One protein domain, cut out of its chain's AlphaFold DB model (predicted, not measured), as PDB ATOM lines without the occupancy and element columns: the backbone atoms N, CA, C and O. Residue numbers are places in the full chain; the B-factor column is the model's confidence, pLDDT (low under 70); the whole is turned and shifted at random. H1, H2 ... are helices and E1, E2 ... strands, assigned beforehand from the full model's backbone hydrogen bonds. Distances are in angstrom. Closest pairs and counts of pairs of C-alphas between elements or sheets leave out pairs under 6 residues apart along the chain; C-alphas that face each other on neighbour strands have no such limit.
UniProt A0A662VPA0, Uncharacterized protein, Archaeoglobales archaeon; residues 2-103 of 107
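What this domain is: This is residues 2 to 103 of the 107 residues of an uncharacterized protein of Archaeoglobales archaeon (UniProt A0A662VPA0). A twisted sheet of five strands has helices over one face: H2 lies over one edge strand, E1, and H3 over the other, E3. H1 folds against H2 as a helical hairpin, and H4 fills the place between H1 and H3, grazing the sheet. The 102 printed residues hold four named helices and five named strands, in the order H1 H2 E1 E2 H3 E3 E4 E5 H4. The sheet runs E1 E2 E5 E4 E3, all antiparallel, and the class is mixed, helices and strands. The whole is compact, with a radius of gyration of the C-alphas of 12.6 A, and spans 34 by 28 by 25 A.

How they stand to each other: H1, residues 2 to 13, and H2, residues 19 to 29, form a helical hairpin and touch, the closest C-alphas being those of Leu 8 and Leu 26, 6.0 A apart; they run opposite ways at a shallow tilt of 31 degrees. H2 lies over E1, residues 33 to 36, at a height over the sheet of 8.1 A, and runs along the strands, at 17 degrees to E1 on the local plane. E1 and E2, residues 42 to 45, form a hairpin, with N 34 and O 43 2.9 A apart. H3, residues 54 to 59, lies over E3, residues 72 to 76, at a height of 9.0 A; their closest C-alphas are those of Leu 57 and Val 74, 6.9 A apart. E3, E4, residues 79 to 84, and E5, residues 87 to 90, form a meander, each strand the antiparallel neighbour of the one before; N 74 and O 81 are 2.9 A apart, and N 89 and O 82 2.7 A. E5 is also the neighbour of E2, with N 44 and O 88 2.8 A apart. H1, H2 and H3 are on one face of the sheet, which gives two layers, helices and sheet. H4, residues 96 to 103, only grazes the sheet with residues 98 to 102. H1 touches H4 with residues 2 to 6 alone; the closest C-alphas are those of Lys 2 and Leu 103, 6.1 A apart. H3 and H4 are close but not clearly touching, and H2 is apart from both. In H1, H2, H3 and H4 every O i to N i+4 pair is within hydrogen-bond range.

Where its parts are: H1 begins at C-alpha 2, (197.910, 230.714, 159.974), and is 17.0 A long; H2 measures 15.5 A. E1 is 7.9 A, E2 10.3 A, H3 8.8 A, E3 13.7 A, E4 17.6 A and E5 10.1 A long. H4, 10.5 A, ends at C-alpha 103, (196.088, 229.490, 165.703).

The domain as a whole: The C-alphas of Glu 21 and Asn 55, the two farthest apart, are 34.9 A from each other. The printed part has no cut. The link from H3 to E3 is long, with 12 residues, of which 63 to 64 pair antiparallel with residues 74 to 75 of E3. No printed residue is under 70 in pLDDT.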
ATOM      1  N   LYS A   2     197.055 231.461 159.029       92.00
ATOM      2  CA  LYS A   2     197.910 230.714 159.974       92.00
ATOM      3  C   LYS A   2     199.397 230.695 159.583       92.00
ATOM      4  O   LYS A   2     200.228 231.151 160.358       92.00
ATOM      5  N   GLU A   3     199.714 230.267 158.361       93.44
ATOM      6  CA  GLU A   3     201.097 230.213 157.849       93.44
ATOM      7  C   GLU A   3     201.808 231.571 157.871       93.44
ATOM      8  O   GLU A   3     202.993 231.651 158.177       93.44
ATOM      9  N   LEU A   4     201.079 232.655 157.591       94.88
ATOM     10  CA  LEU A   4     201.641 234.001 157.616       94.88
ATOM     11  C   LEU A   4     202.050 234.389 159.039       94.88
ATOM     12  O   LEU A   4     203.138 234.911 159.239       94.88
ATOM     13  N   ILE A   5     201.209 234.089 160.032       96.25
ATOM     14  CA  ILE A   5     201.502 234.374 161.442       96.25
ATOM     15  C   ILE A   5     202.707 233.564 161.930       96.25
ATOM     16  O   ILE A   5     203.539 234.105 162.655       96.25
ATOM     17  N   VAL A   6     202.832 232.306 161.498       96.06
ATOM     18  CA  VAL A   6     204.008 231.475 161.795       96.06
ATOM     19  C   VAL A   6     205.274 232.105 161.213       96.06
ATOM     20  O   VAL A   6     206.234 232.301 161.950       96.06
ATOM     21  N   ARG A   7     205.256 232.555 159.951       96.75
ATOM     22  CA  ARG A   7     206.405 233.254 159.344       96.75
ATOM     23  C   ARG A   7     206.777 234.548 160.071       96.75
ATOM     24  O   ARG A   7     207.957 234.847 160.227       96.75
ATOM     25  N   LEU A   8     205.791 235.328 160.524       97.62
ATOM     26  CA  LEU A   8     206.046 236.531 161.329       97.62
ATOM     27  C   LEU A   8     206.717 236.176 162.664       97.62
ATOM     28  O   LEU A   8     207.655 236.847 163.091       97.62
ATOM     29  N   TYR A   9     206.251 235.104 163.304       97.62
ATOM     30  CA  TYR A   9     206.827 234.586 164.539       97.62
ATOM     31  C   TYR A   9     208.267 234.087 164.347       97.62
ATOM     32  O   TYR A   9     209.139 234.446 165.136       97.62
ATOM     33  N   GLU A  10     208.542 233.334 163.281       96.94
ATOM     34  CA  GLU A  10     209.898 232.906 162.915       96.94
ATOM     35  C   GLU A  10     210.809 234.116 162.683       96.94
ATOM     36  O   GLU A  10     211.900 234.191 163.251       96.94
ATOM     37  N   LYS A  11     210.329 235.119 161.932       97.56
ATOM     38  CA  LYS A  11     211.072 236.357 161.670       97.56
ATOM     39  C   LYS A  11     211.435 237.093 162.961       97.56
ATOM     40  O   LYS A  11     212.575 237.522 163.122       97.56
ATOM     41  N   ALA A  12     210.505 237.177 163.913       97.00
ATOM     42  CA  ALA A  12     210.735 237.793 165.222       97.00
ATOM     43  C   ALA A  12     211.777 237.056 166.088       97.00
ATOM     44  O   ALA A  12     212.316 237.650 167.021       97.00
ATOM     45  N   ARG A  13     212.070 235.783 165.790       96.62
ATOM     46  CA  ARG A  13     213.050 234.947 166.508       96.62
ATOM     47  C   ARG A  13     214.375 234.765 165.775       96.62
ATOM     48  O   ARG A  13     215.304 234.222 166.364       96.62
ATOM     49  N   GLU A  14     214.460 235.194 164.520       96.31
ATOM     50  CA  GLU A  14     215.626 234.990 163.653       96.31
ATOM     51  C   GLU A  14     216.916 235.566 164.260       96.31
ATOM     52  O   GLU A  14     217.989 234.978 164.129       96.31
ATOM     53  N   LYS A  15     216.813 236.709 164.944       94.44
ATOM     54  CA  LYS A  15     217.913 237.372 165.648       94.44
ATOM     55  C   LYS A  15     217.373 238.336 166.704       94.44
ATOM     56  O   LYS A  15     216.162 238.520 166.823       94.44
ATOM     57  N   ASP A  16     218.277 238.973 167.441       93.44
ATOM     58  CA  ASP A  16     217.920 240.071 168.335       93.44
ATOM     59  C   ASP A  16     217.706 241.352 167.519       93.44
ATOM     60  O   ASP A  16     218.647 241.957 166.997       93.44
ATOM     61  N   TRP A  17     216.441 241.699 167.312       97.00
ATOM     62  CA  TRP A  17     216.048 242.855 166.523       97.00
ATOM     63  C   TRP A  17     215.929 244.094 167.393       97.00
ATOM     64  O   TRP A  17     215.536 244.025 168.555       97.00
ATOM     65  N   LYS A  18     216.118 245.264 166.784       97.88
ATOM     66  CA  LYS A  18     215.533 246.479 167.346       97.88
ATOM     67  C   LYS A  18     214.035 246.508 167.001       97.88
ATOM     68  O   LYS A  18     213.686 246.155 165.870       97.88
ATOM     69  N   PRO A  19     213.133 246.941 167.905       97.31
ATOM     70  CA  PRO A  19     211.685 246.867 167.673       97.31
ATOM     71  C   PRO A  19     211.213 247.519 166.367       97.31
ATOM     72  O   PRO A  19     210.363 246.962 165.673       97.31
ATOM     73  N   TRP A  20     211.792 248.663 165.988       97.38
ATOM     74  CA  TRP A  20     211.445 249.352 164.741       97.38
ATOM     75  C   TRP A  20     211.906 248.592 163.493       97.38
ATOM     76  O   TRP A  20     211.158 248.512 162.525       97.38
ATOM     77  N   GLU A  21     213.093 247.976 163.530       97.88
ATOM     78  CA  GLU A  21     213.604 247.159 162.423       97.88
ATOM     79  C   GLU A  21     212.711 245.937 162.218       97.88
ATOM     80  O   GLU A  21     212.321 245.631 161.092       97.88
ATOM     81  N   LEU A  22     212.331 245.270 163.314       98.19
ATOM     82  CA  LEU A  22     211.405 244.149 163.245       98.19
ATOM     83  C   LEU A  22     210.045 244.598 162.706       98.19
ATOM     84  O   LEU A  22     209.477 243.918 161.859       98.19
ATOM     85  N   GLN A  23     209.524 245.742 163.151       98.06
ATOM     86  CA  GLN A  23     208.251 246.258 162.652       98.06
ATOM     87  C   GLN A  23     208.264 246.463 161.134       98.06
ATOM     88  O   GLN A  23     207.310 246.060 160.464       98.06
ATOM     89  N   ASP A  24     209.330 247.052 160.592       97.75
ATOM     90  CA  ASP A  24     209.467 247.280 159.155       97.75
ATOM     91  C   ASP A  24     209.548 245.957 158.381       97.75
ATOM     92  O   ASP A  24     208.866 245.785 157.369       97.75
ATOM     93  N   GLU A  25     210.312 244.984 158.881       98.06
ATOM     94  CA  GLU A  25     210.425 243.656 158.267       98.06
ATOM     95  C   GLU A  25     209.107 242.873 158.307       98.06
ATOM     96  O   GLU A  25     208.681 242.305 157.299       98.06
ATOM     97  N   LEU A  26     208.413 242.874 159.447       98.12
ATOM     98  CA  LEU A  26     207.125 242.197 159.590       98.12
ATOM     99  C   LEU A  26     206.052 242.829 158.693       98.12
ATOM    100  O   LEU A  26     205.236 242.104 158.123       98.12
ATOM    101  N   ARG A  27     206.068 244.156 158.506       97.62
ATOM    102  CA  ARG A  27     205.130 244.855 157.611       97.62
ATOM    103  C   ARG A  27     205.355 244.549 156.132       97.62
ATOM    104  O   ARG A  27     204.379 244.520 155.387       97.62
ATOM    105  N   LYS A  28     206.595 244.266 155.710       97.06
ATOM    106  CA  LYS A  28     206.883 243.773 154.347       97.06
ATOM    107  C   LYS A  28     206.239 242.410 154.088       97.06
ATOM    108  O   LYS A  28     205.816 242.140 152.970       97.06
ATOM    109  N   LEU A  29     206.163 241.561 155.116       96.69
ATOM    110  CA  LEU A  29     205.529 240.242 155.035       96.69
ATOM    111  C   LEU A  29     204.003 240.325 155.161       96.69
ATOM    112  O   LEU A  29     203.285 239.581 154.498       96.69
ATOM    113  N   CYS A  30     203.503 241.201 156.033       96.19
ATOM    114  CA  CYS A  30     202.090 241.314 156.359       96.19
ATOM    115  C   CYS A  30     201.720 242.757 156.723       96.19
ATOM    116  O   CYS A  30     202.040 243.243 157.810       96.19
ATOM    117  N   SER A  31     200.943 243.422 155.864       95.00
ATOM    118  CA  SER A  31     200.459 244.791 156.099       95.00
ATOM    119  C   SER A  31     199.543 244.928 157.322       95.00
ATOM    120  O   SER A  31     199.331 246.035 157.809       95.00
ATOM    121  N   ASN A  32     199.008 243.818 157.845       96.56
ATOM    122  CA  ASN A  32     198.136 243.811 159.025       96.56
ATOM    123  C   ASN A  32     198.909 243.951 160.347       96.56
ATOM    124  O   ASN A  32     198.286 244.036 161.410       96.56
ATOM    125  N   VAL A  33     200.246 243.965 160.305       97.81
ATOM    126  CA  VAL A  33     201.093 244.227 161.472       97.81
ATOM    127  C   VAL A  33     201.012 245.708 161.835       97.81
ATOM    128  O   VAL A  33     201.524 246.581 161.129       97.81
ATOM    129  N   VAL A  34     200.375 246.002 162.966       96.94
ATOM    130  CA  VAL A  34     200.142 247.386 163.401       96.94
ATOM    131  C   VAL A  34     201.248 247.911 164.302       96.94
ATOM    132  O   VAL A  34     201.592 249.086 164.188       96.94
ATOM    133  N   ALA A  35     201.828 247.061 165.149       96.94
ATOM    134  CA  ALA A  35     202.847 247.457 166.116       96.94
ATOM    135  C   ALA A  35     203.760 246.288 166.498       96.94
ATOM    136  O   ALA A  35     203.329 245.132 166.492       96.94
ATOM    137  N   VAL A  36     204.988 246.616 166.898       97.81
ATOM    138  CA  VAL A  36     205.924 245.721 167.591       97.81
ATOM    139  C   VAL A  36     206.287 246.345 168.937       97.81
ATOM    140  O   VAL A  36     206.545 247.545 169.013       97.81
ATOM    141  N   GLY A  37     206.244 245.554 170.007       95.50
ATOM    142  CA  GLY A  37     206.637 245.985 171.347       95.50
ATOM    143  C   GLY A  37     208.141 245.860 171.589       95.50
ATOM    144  O   GLY A  37     208.835 245.147 170.869       95.50
ATOM    145  N   ASP A  38     208.631 246.489 172.657       95.00
ATOM    146  CA  ASP A  38     210.040 246.387 173.074       95.00
ATOM    147  C   ASP A  38     210.459 244.951 173.425       95.00
ATOM    148  O   ASP A  38     211.620 244.579 173.298       95.00
ATOM    149  N   ASP A  39     209.496 244.112 173.811       94.38
ATOM    150  CA  ASP A  39     209.662 242.673 174.031       94.38
ATOM    151  C   ASP A  39     209.655 241.849 172.728       94.38
ATOM    152  O   ASP A  39     209.569 240.619 172.768       94.38
ATOM    153  N   LEU A  40     209.700 242.520 171.571       96.88
ATOM    154  CA  LEU A  40     209.609 241.956 170.220       96.88
ATOM    155  C   LEU A  40     208.335 241.132 169.969       96.88
ATOM    156  O   LEU A  40     208.255 240.342 169.027       96.88
ATOM    157  N   SER A  41     207.307 241.322 170.798       97.44
ATOM    158  CA  SER A  41     205.960 240.856 170.484       97.44
ATOM    159  C   SER A  41     205.365 241.701 169.361       97.44
ATOM    160  O   SER A  41     205.618 242.901 169.279       97.44
ATOM    161  N   PHE A  42     204.538 241.101 168.514       98.06
ATOM    162  CA  PHE A  42     203.917 241.802 167.391       98.06
ATOM    163  C   PHE A  42     202.397 241.759 167.488       98.06
ATOM    164  O   PHE A  42     201.816 240.813 168.024       98.06
ATOM    165  N   VAL A  43     201.756 242.811 166.979       98.19
ATOM    166  CA  VAL A  43     200.304 242.991 166.991       98.19
ATOM    167  C   VAL A  43     199.763 242.920 165.570       98.19
ATOM    168  O   VAL A  43     200.191 243.674 164.698       98.19
ATOM    169  N   LEU A  44     198.777 242.055 165.363       97.62
ATOM    170  CA  LEU A  44     198.013 241.924 164.129       97.62
ATOM    171  C   LEU A  44     196.621 242.523 164.296       97.62
ATOM    172  O   LEU A  44     195.977 242.314 165.324       97.62
ATOM    173  N   LYS A  45     196.150 243.228 163.266       97.50
ATOM    174  CA  LYS A  45     194.765 243.686 163.143       97.50
ATOM    175  C   LYS A  45     194.028 242.850 162.101       97.50
ATOM    176  O   LYS A  45     194.427 242.809 160.941       97.50
ATOM    177  N   PHE A  46     192.936 242.220 162.506       95.19
ATOM    178  CA  PHE A  46     192.065 241.441 161.633       95.19
ATOM    179  C   PHE A  46     190.886 242.272 161.117       95.19
ATOM    180  O   PHE A  46     190.575 243.349 161.627       95.19
ATOM    181  N   GLU A  47     190.207 241.768 160.088       93.62
ATOM    182  CA  GLU A  47     188.964 242.369 159.587       93.62
ATOM    183  C   GLU A  47     187.779 242.090 160.521       93.62
ATOM    184  O   GLU A  47     186.898 242.943 160.688       93.62
ATOM    185  N   LYS A  48     187.791 240.916 161.160       93.62
ATOM    186  CA  LYS A  48     186.798 240.434 162.126       93.62
ATOM    187  C   LYS A  48     187.407 240.334 163.521       93.62
ATOM    188  O   LYS A  48     188.628 240.334 163.672       93.62
ATOM    189  N   ASP A  49     186.544 240.262 164.525       94.12
ATOM    190  CA  ASP A  49     186.971 240.110 165.911       94.12
ATOM    191  C   ASP A  49     187.633 238.745 166.132       94.12
ATOM    192  O   ASP A  49     187.210 237.723 165.589       94.12
ATOM    193  N   VAL A  50     188.687 238.746 166.941       92.00
ATOM    194  CA  VAL A  50     189.413 237.557 167.368       92.00
ATOM    195  C   VAL A  50     188.583 236.870 168.449       92.00
ATOM    196  O   VAL A  50     188.581 237.280 169.611       92.00
ATOM    197  N   ALA A  51     187.859 235.828 168.053       87.12
ATOM    198  CA  ALA A  51     187.036 235.028 168.949       87.12
ATOM    199  C   ALA A  51     187.817 233.792 169.409       87.12
ATOM    200  O   ALA A  51     187.817 232.766 168.739       87.12
ATOM    201  N   ILE A  52     188.492 233.896 170.556       89.69
ATOM    202  CA  ILE A  52     189.164 232.763 171.204       89.69
ATOM    203  C   ILE A  52     188.562 232.583 172.592       89.69
ATOM    204  O   ILE A  52     188.542 233.530 173.386       89.69
ATOM    205  N   ASP A  53     188.108 231.372 172.911       90.50
ATOM    206  CA  ASP A  53     187.698 231.047 174.275       90.50
ATOM    207  C   ASP A  53     188.933 230.980 175.191       90.50
ATOM    208  O   ASP A  53     189.857 230.187 174.993       90.50
ATOM    209  N   LEU A  54     188.941 231.817 176.232       90.81
ATOM    210  CA  LEU A  54     189.980 231.811 177.260       90.81
ATOM    211  C   LEU A  54     190.125 230.442 177.931       90.81
ATOM    212  O   LEU A  54     191.238 230.086 178.315       90.81
ATOM    213  N   ASN A  55     189.041 229.678 178.076       91.69
ATOM    214  CA  ASN A  55     189.090 228.355 178.691       91.69
ATOM    215  C   ASN A  55     189.906 227.371 177.847       91.69
ATOM    216  O   ASN A  55     190.672 226.589 178.410       91.69
ATOM    217  N   GLU A  56     189.818 227.444 176.517       93.62
ATOM    218  CA  GLU A  56     190.638 226.622 175.618       93.62
ATOM    219  C   GLU A  56     192.122 226.985 175.733       93.62
ATOM    220  O   GLU A  56     192.979 226.109 175.833       93.62
ATOM    221  N   LEU A  57     192.441 228.277 175.854       93.00
ATOM    222  CA  LEU A  57     193.818 228.715 176.109       93.00
ATOM    223  C   LEU A  57     194.345 228.245 177.472       93.00
ATOM    224  O   LEU A  57     195.519 227.898 177.592       93.00
ATOM    225  N   ILE A  58     193.495 228.209 178.500       93.12
ATOM    226  CA  ILE A  58     193.864 227.711 179.831       93.12
ATOM    227  C   ILE A  58     194.134 226.199 179.792       93.12
ATOM    228  O   ILE A  58     195.127 225.751 180.368       93.12
ATOM    229  N   LYS A  59     193.333 225.418 179.048       94.06
ATOM    230  CA  LYS A  59     193.564 223.974 178.828       94.06
ATOM    231  C   LYS A  59     194.911 223.678 178.159       94.06
ATOM    232  O   LYS A  59     195.464 222.599 178.349       94.06
ATOM    233  N   LEU A  60     195.485 224.640 177.433       92.56
ATOM    234  CA  LEU A  60     196.836 224.559 176.862       92.56
ATOM    235  C   LEU A  60     197.953 224.904 177.872       92.56
ATOM    236  O   LEU A  60     199.038 225.332 177.473       92.56
ATOM    237  N   ASN A  61     197.710 224.710 179.173       92.88
ATOM    238  CA  ASN A  61     198.584 225.116 180.283       92.88
ATOM    239  C   ASN A  61     198.852 226.629 180.321       92.88
ATOM    240  O   ASN A  61     199.918 227.085 180.738       92.88
ATOM    241  N   GLY A  62     197.883 227.416 179.861       93.50
ATOM    242  CA  GLY A  62     197.930 228.865 179.925       93.50
ATOM    243  C   GLY A  62     197.447 229.392 181.272       93.50
ATOM    244  O   GLY A  62     196.477 228.897 181.843       93.50
ATOM    245  N   ARG A  63     198.073 230.461 181.770       96.06
ATOM    246  CA  ARG A  63     197.584 231.200 182.940       96.06
ATOM    247  C   ARG A  63     197.029 232.549 182.507       96.06
ATOM    248  O   ARG A  63     197.747 233.349 181.904       96.06
ATOM    249  N   LYS A  64     195.769 232.833 182.857       96.06
ATOM    250  CA  LYS A  64     195.173 234.160 182.642       96.06
ATOM    251  C   LYS A  64     196.047 235.229 183.297       96.06
ATOM    252  O   LYS A  64     196.454 235.096 184.453       96.06
ATOM    253  N   THR A  65     196.349 236.283 182.554       96.00
ATOM    254  CA  THR A  65     197.220 237.373 182.999       96.00
ATOM    255  C   THR A  65     196.665 238.723 182.543       96.00
ATOM    256  O   THR A  65     195.604 238.786 181.923       96.00
ATOM    257  N   LYS A  66     197.362 239.813 182.868       95.31
ATOM    258  CA  LYS A  66     197.032 241.168 182.416       95.31
ATOM    259  C   LYS A  66     198.151 241.674 181.509       95.31
ATOM    260  O   LYS A  66     199.296 241.739 181.942       95.31
ATOM    261  N   ILE A  67     197.809 242.040 180.276       93.62
ATOM    262  CA  ILE A  67     198.707 242.696 179.317       93.62
ATOM    263  C   ILE A  67     197.966 243.928 178.803       93.62
ATOM    264  O   ILE A  67     197.039 243.795 178.013       93.62
ATOM    265  N   TYR A  68     198.326 245.125 179.266       89.00
ATOM    266  CA  TYR A  68     197.684 246.361 178.804       89.00
ATOM    267  C   TYR A  68     198.015 246.625 177.318       89.00
ATOM    268  O   TYR A  68     199.145 246.351 176.902       89.00
ATOM    269  N   PRO A  69     197.078 247.146 176.500       92.38
ATOM    270  CA  PRO A  69     195.685 247.516 176.802       92.38
ATOM    271  C   PRO A  69     194.648 246.395 176.579       92.38
ATOM    272  O   PRO A  69     193.459 246.676 176.473       92.38
ATOM    273  N   TYR A  70     195.061 245.131 176.493       95.38
ATOM    274  CA  TYR A  70     194.190 244.020 176.106       95.38
ATOM    275  C   TYR A  70     193.315 243.520 177.261       95.38
ATOM    276  O   TYR A  70     193.788 243.309 178.382       95.38
ATOM    277  N   LYS A  71     192.037 243.255 176.964       93.88
ATOM    278  CA  LYS A  71     191.083 242.663 177.918       93.88
ATOM    279  C   LYS A  71     191.367 241.190 178.196       93.88
ATOM    280  O   LYS A  71     191.222 240.741 179.334       93.88
ATOM    281  N   ASN A  72     191.777 240.446 177.169       96.44
ATOM    282  CA  ASN A  72     192.057 239.020 177.266       96.44
ATOM    283  C   ASN A  72     193.547 238.775 177.054       96.44
ATOM    284  O   ASN A  72     194.117 239.194 176.051       96.44
ATOM    285  N   ALA A  73     194.187 238.092 177.999       96.94
ATOM    286  CA  ALA A  73     195.581 237.699 177.870       96.94
ATOM    287  C   ALA A  73     195.864 236.409 178.636       96.94
ATOM    288  O   ALA A  73     195.389 236.206 179.759       96.94
ATOM    289  N   VAL A  74     196.684 235.555 178.030       97.38
ATOM    290  CA  VAL A  74     197.120 234.282 178.597       97.38
ATOM    291  C   VAL A  74     198.626 234.160 178.430       97.38
ATOM    292  O   VAL A  74     199.164 234.357 177.341       97.38
ATOM    293  N   ARG A  75     199.310 233.859 179.534       96.62
ATOM    294  CA  ARG A  75     200.755 233.633 179.580       96.62
ATOM    295  C   ARG A  75     201.047 232.136 179.561       96.62
ATOM    296  O   ARG A  75     200.388 231.372 180.264       96.62
ATOM    297  N   PHE A  76     202.064 231.761 178.797       95.31
ATOM    298  CA  PHE A  76     202.592 230.412 178.647       95.31
ATOM    299  C   PHE A  76     204.095 230.459 178.932       95.31
ATOM    300  O   PHE A  76     204.886 230.819 178.059       95.31
ATOM    301  N   ASP A  77     204.488 230.133 180.161       91.94
ATOM    302  CA  ASP A  77     205.869 230.269 180.641       91.94
ATOM    303  C   ASP A  77     206.422 231.695 180.413       91.94
ATOM    304  O   ASP A  77     205.994 232.647 181.077       91.94
ATOM    305  N   ARG A  78     207.356 231.859 179.463       91.00
ATOM    306  CA  ARG A  78     207.955 233.154 179.091       91.00
ATOM    307  C   ARG A  78     207.143 233.922 178.041       91.00
ATOM    308  O   ARG A  78     207.199 235.147 178.029       91.00
ATOM    309  N   GLY A  79     206.363 233.227 177.213       95.94
ATOM    310  CA  GLY A  79     205.552 233.819 176.150       95.94
ATOM    311  C   GLY A  79     204.120 234.136 176.573       95.94
ATOM    312  O   GLY A  79     203.652 233.744 177.640       95.94
ATOM    313  N   TYR A  80     203.386 234.842 175.718       97.12
ATOM    314  CA  TYR A  80     201.972 235.141 175.922       97.12
ATOM    315  C   TYR A  80     201.248 235.383 174.597       97.12
ATOM    316  O   TYR A  80     201.865 235.686 173.574       97.12
ATOM    317  N   VAL A  81     199.921 235.299 174.666       97.25
ATOM    318  CA  VAL A  81     198.995 235.809 173.654       97.25
ATOM    319  C   VAL A  81     198.011 236.745 174.343       97.25
ATOM    320  O   VAL A  81     197.513 236.439 175.428       97.25
ATOM    321  N   ALA A  82     197.742 237.893 173.730       97.19
ATOM    322  CA  ALA A  82     196.743 238.844 174.203       97.19
ATOM    323  C   ALA A  82     195.849 239.294 173.047       97.19
ATOM    324  O   ALA A  82     196.320 239.417 171.922       97.19
ATOM    325  N   PHE A  83     194.564 239.513 173.300       96.75
ATOM    326  CA  PHE A  83     193.605 239.885 172.267       96.75
ATOM    327  C   PHE A  83     192.460 240.741 172.820       96.75
ATOM    328  O   PHE A  83     192.071 240.631 173.985       96.75
ATOM    329  N   ASP A  84     191.957 241.643 171.981       95.25
ATOM    330  CA  ASP A  84     190.782 242.482 172.245       95.25
ATOM    331  C   ASP A  84     190.205 242.964 170.910       95.25
ATOM    332  O   ASP A  84     190.930 243.512 170.073       95.25
ATOM    333  N   GLY A  85     188.907 242.738 170.692       95.31
ATOM    334  CA  GLY A  85     188.247 242.995 169.413       95.31
ATOM    335  C   GLY A  85     189.023 242.371 168.253       95.31
ATOM    336  O   GLY A  85     189.240 241.165 168.215       95.31
ATOM    337  N   LYS A  86     189.500 243.204 167.325       96.69
ATOM    338  CA  LYS A  86     190.214 242.782 166.107       96.69
ATOM    339  C   LYS A  86     191.721 242.614 166.274       96.69
ATOM    340  O   LYS A  86     192.410 242.369 165.285       96.69
ATOM    341  N   PHE A  87     192.257 242.812 167.474       97.25
ATOM    342  CA  PHE A  87     193.697 242.840 167.701       97.25
ATOM    343  C   PHE A  87     194.176 241.567 168.384       97.25
ATOM    344  O   PHE A  87     193.591 241.137 169.377       97.25
ATOM    345  N   LEU A  88     195.278 241.013 167.882       97.38
ATOM    346  CA  LEU A  88     195.990 239.882 168.469       97.38
ATOM    347  C   LEU A  88     197.455 240.254 168.636       97.38
ATOM    348  O   LEU A  88     198.125 240.588 167.663       97.38
ATOM    349  N   ARG A  89     197.963 240.154 169.858       97.69
ATOM    350  CA  ARG A  89     199.370 240.320 170.197       97.69
ATOM    351  C   ARG A  89     199.984 238.974 170.530       97.69
ATOM    352  O   ARG A  89     199.453 238.246 171.370       97.69
ATOM    353  N   ILE A  90     201.114 238.674 169.904       97.69
ATOM    354  CA  ILE A  90     201.831 237.408 170.056       97.69
ATOM    355  C   ILE A  90     203.252 237.718 170.508       97.69
ATOM    356  O   ILE A  90     203.969 238.478 169.860       97.69
ATOM    357  N   SER A  91     203.665 237.135 171.631       97.56
ATOM    358  CA  SER A  91     205.056 237.181 172.081       97.56
ATOM    359  C   SER A  91     205.934 236.263 171.237       97.56
ATOM    360  O   SER A  91     205.558 235.117 170.994       97.56
ATOM    361  N   LYS A  92     207.145 236.706 170.879       96.00
ATOM    362  CA  LYS A  92     208.148 235.840 170.237       96.00
ATOM    363  C   LYS A  92     208.605 234.668 171.118       96.00
ATOM    364  O   LYS A  92     209.140 233.687 170.608       96.00
ATOM    365  N   ASP A  93     208.390 234.743 172.432       96.31
ATOM    366  CA  ASP A  93     208.855 233.741 173.397       96.31
ATOM    367  C   ASP A  93     207.823 232.635 173.667       96.31
ATOM    368  O   ASP A  93     208.066 231.755 174.493       96.31
ATOM    369  N   ILE A  94     206.667 232.650 172.989       95.31
ATOM    370  CA  ILE A  94     205.746 231.510 173.036       95.31
ATOM    371  C   ILE A  94     206.386 230.292 172.365       95.31
ATOM    372  O   ILE A  94     207.172 230.439 171.435       95.31
ATOM    373  N   ASP A  95     206.063 229.091 172.839       93.88
ATOM    374  CA  ASP A  95     206.454 227.842 172.182       93.88
ATOM    375  C   ASP A  95     205.726 227.677 170.835       93.88
ATOM    376  O   ASP A  95     204.527 227.942 170.738       93.88
ATOM    377  N   GLU A  96     206.436 227.210 169.809       93.62
ATOM    378  CA  GLU A  96     205.912 227.093 168.443       93.62
ATOM    379  C   GLU A  96     204.746 226.096 168.344       93.62
ATOM    380  O   GLU A  96     203.730 226.384 167.708       93.62
ATOM    381  N   LYS A  97     204.823 224.951 169.041       93.31
ATOM    382  CA  LYS A  97     203.730 223.962 169.050       93.31
ATOM    383  C   LYS A  97     202.493 224.528 169.734       93.31
ATOM    384  O   LYS A  97     201.371 224.245 169.309       93.31
ATOM    385  N   ARG A  98     202.673 225.325 170.791       94.06
ATOM    386  CA  ARG A  98     201.564 226.047 171.432       94.06
ATOM    387  C   ARG A  98     200.983 227.108 170.509       94.06
ATOM    388  O   ARG A  98     199.765 227.166 170.392       94.06
ATOM    389  N   LEU A  99     201.818 227.896 169.834       95.19
ATOM    390  CA  LEU A  99     201.349 228.880 168.862       95.19
ATOM    391  C   LEU A  99     200.496 228.208 167.784       95.19
ATOM    392  O   LEU A  99     199.376 228.647 167.558       95.19
ATOM    393  N   ALA A 100     200.965 227.107 167.193       94.69
ATOM    394  CA  ALA A 100     200.214 226.372 166.179       94.69
ATOM    395  C   ALA A 100     198.810 225.972 166.667       94.69
ATOM    396  O   ALA A 100     197.835 226.263 165.976       94.69
ATOM    397  N   LYS A 101     198.705 225.406 167.880       94.62
ATOM    398  CA  LYS A 101     197.419 225.039 168.502       94.62
ATOM    399  C   LYS A 101     196.516 226.242 168.763       94.62
ATOM    400  O   LYS A 101     195.314 226.144 168.579       94.62
ATOM    401  N   ILE A 102     197.077 227.369 169.199       93.88
ATOM    402  CA  ILE A 102     196.304 228.599 169.420       93.88
ATOM    403  C   ILE A 102     195.753 229.121 168.095       93.88
ATOM    404  O   ILE A 102     194.606 229.549 168.042       93.88
ATOM    405  N   LEU A 103     196.545 229.069 167.023       94.00
ATOM    406  CA  LEU A 103     196.088 229.490 165.703       94.00
ATOM    407  C   LEU A 103     194.993 228.568 165.141       94.00
ATOM    408  O   LEU A 103     194.113 229.075 164.457       94.00
TER     409      LEU A 103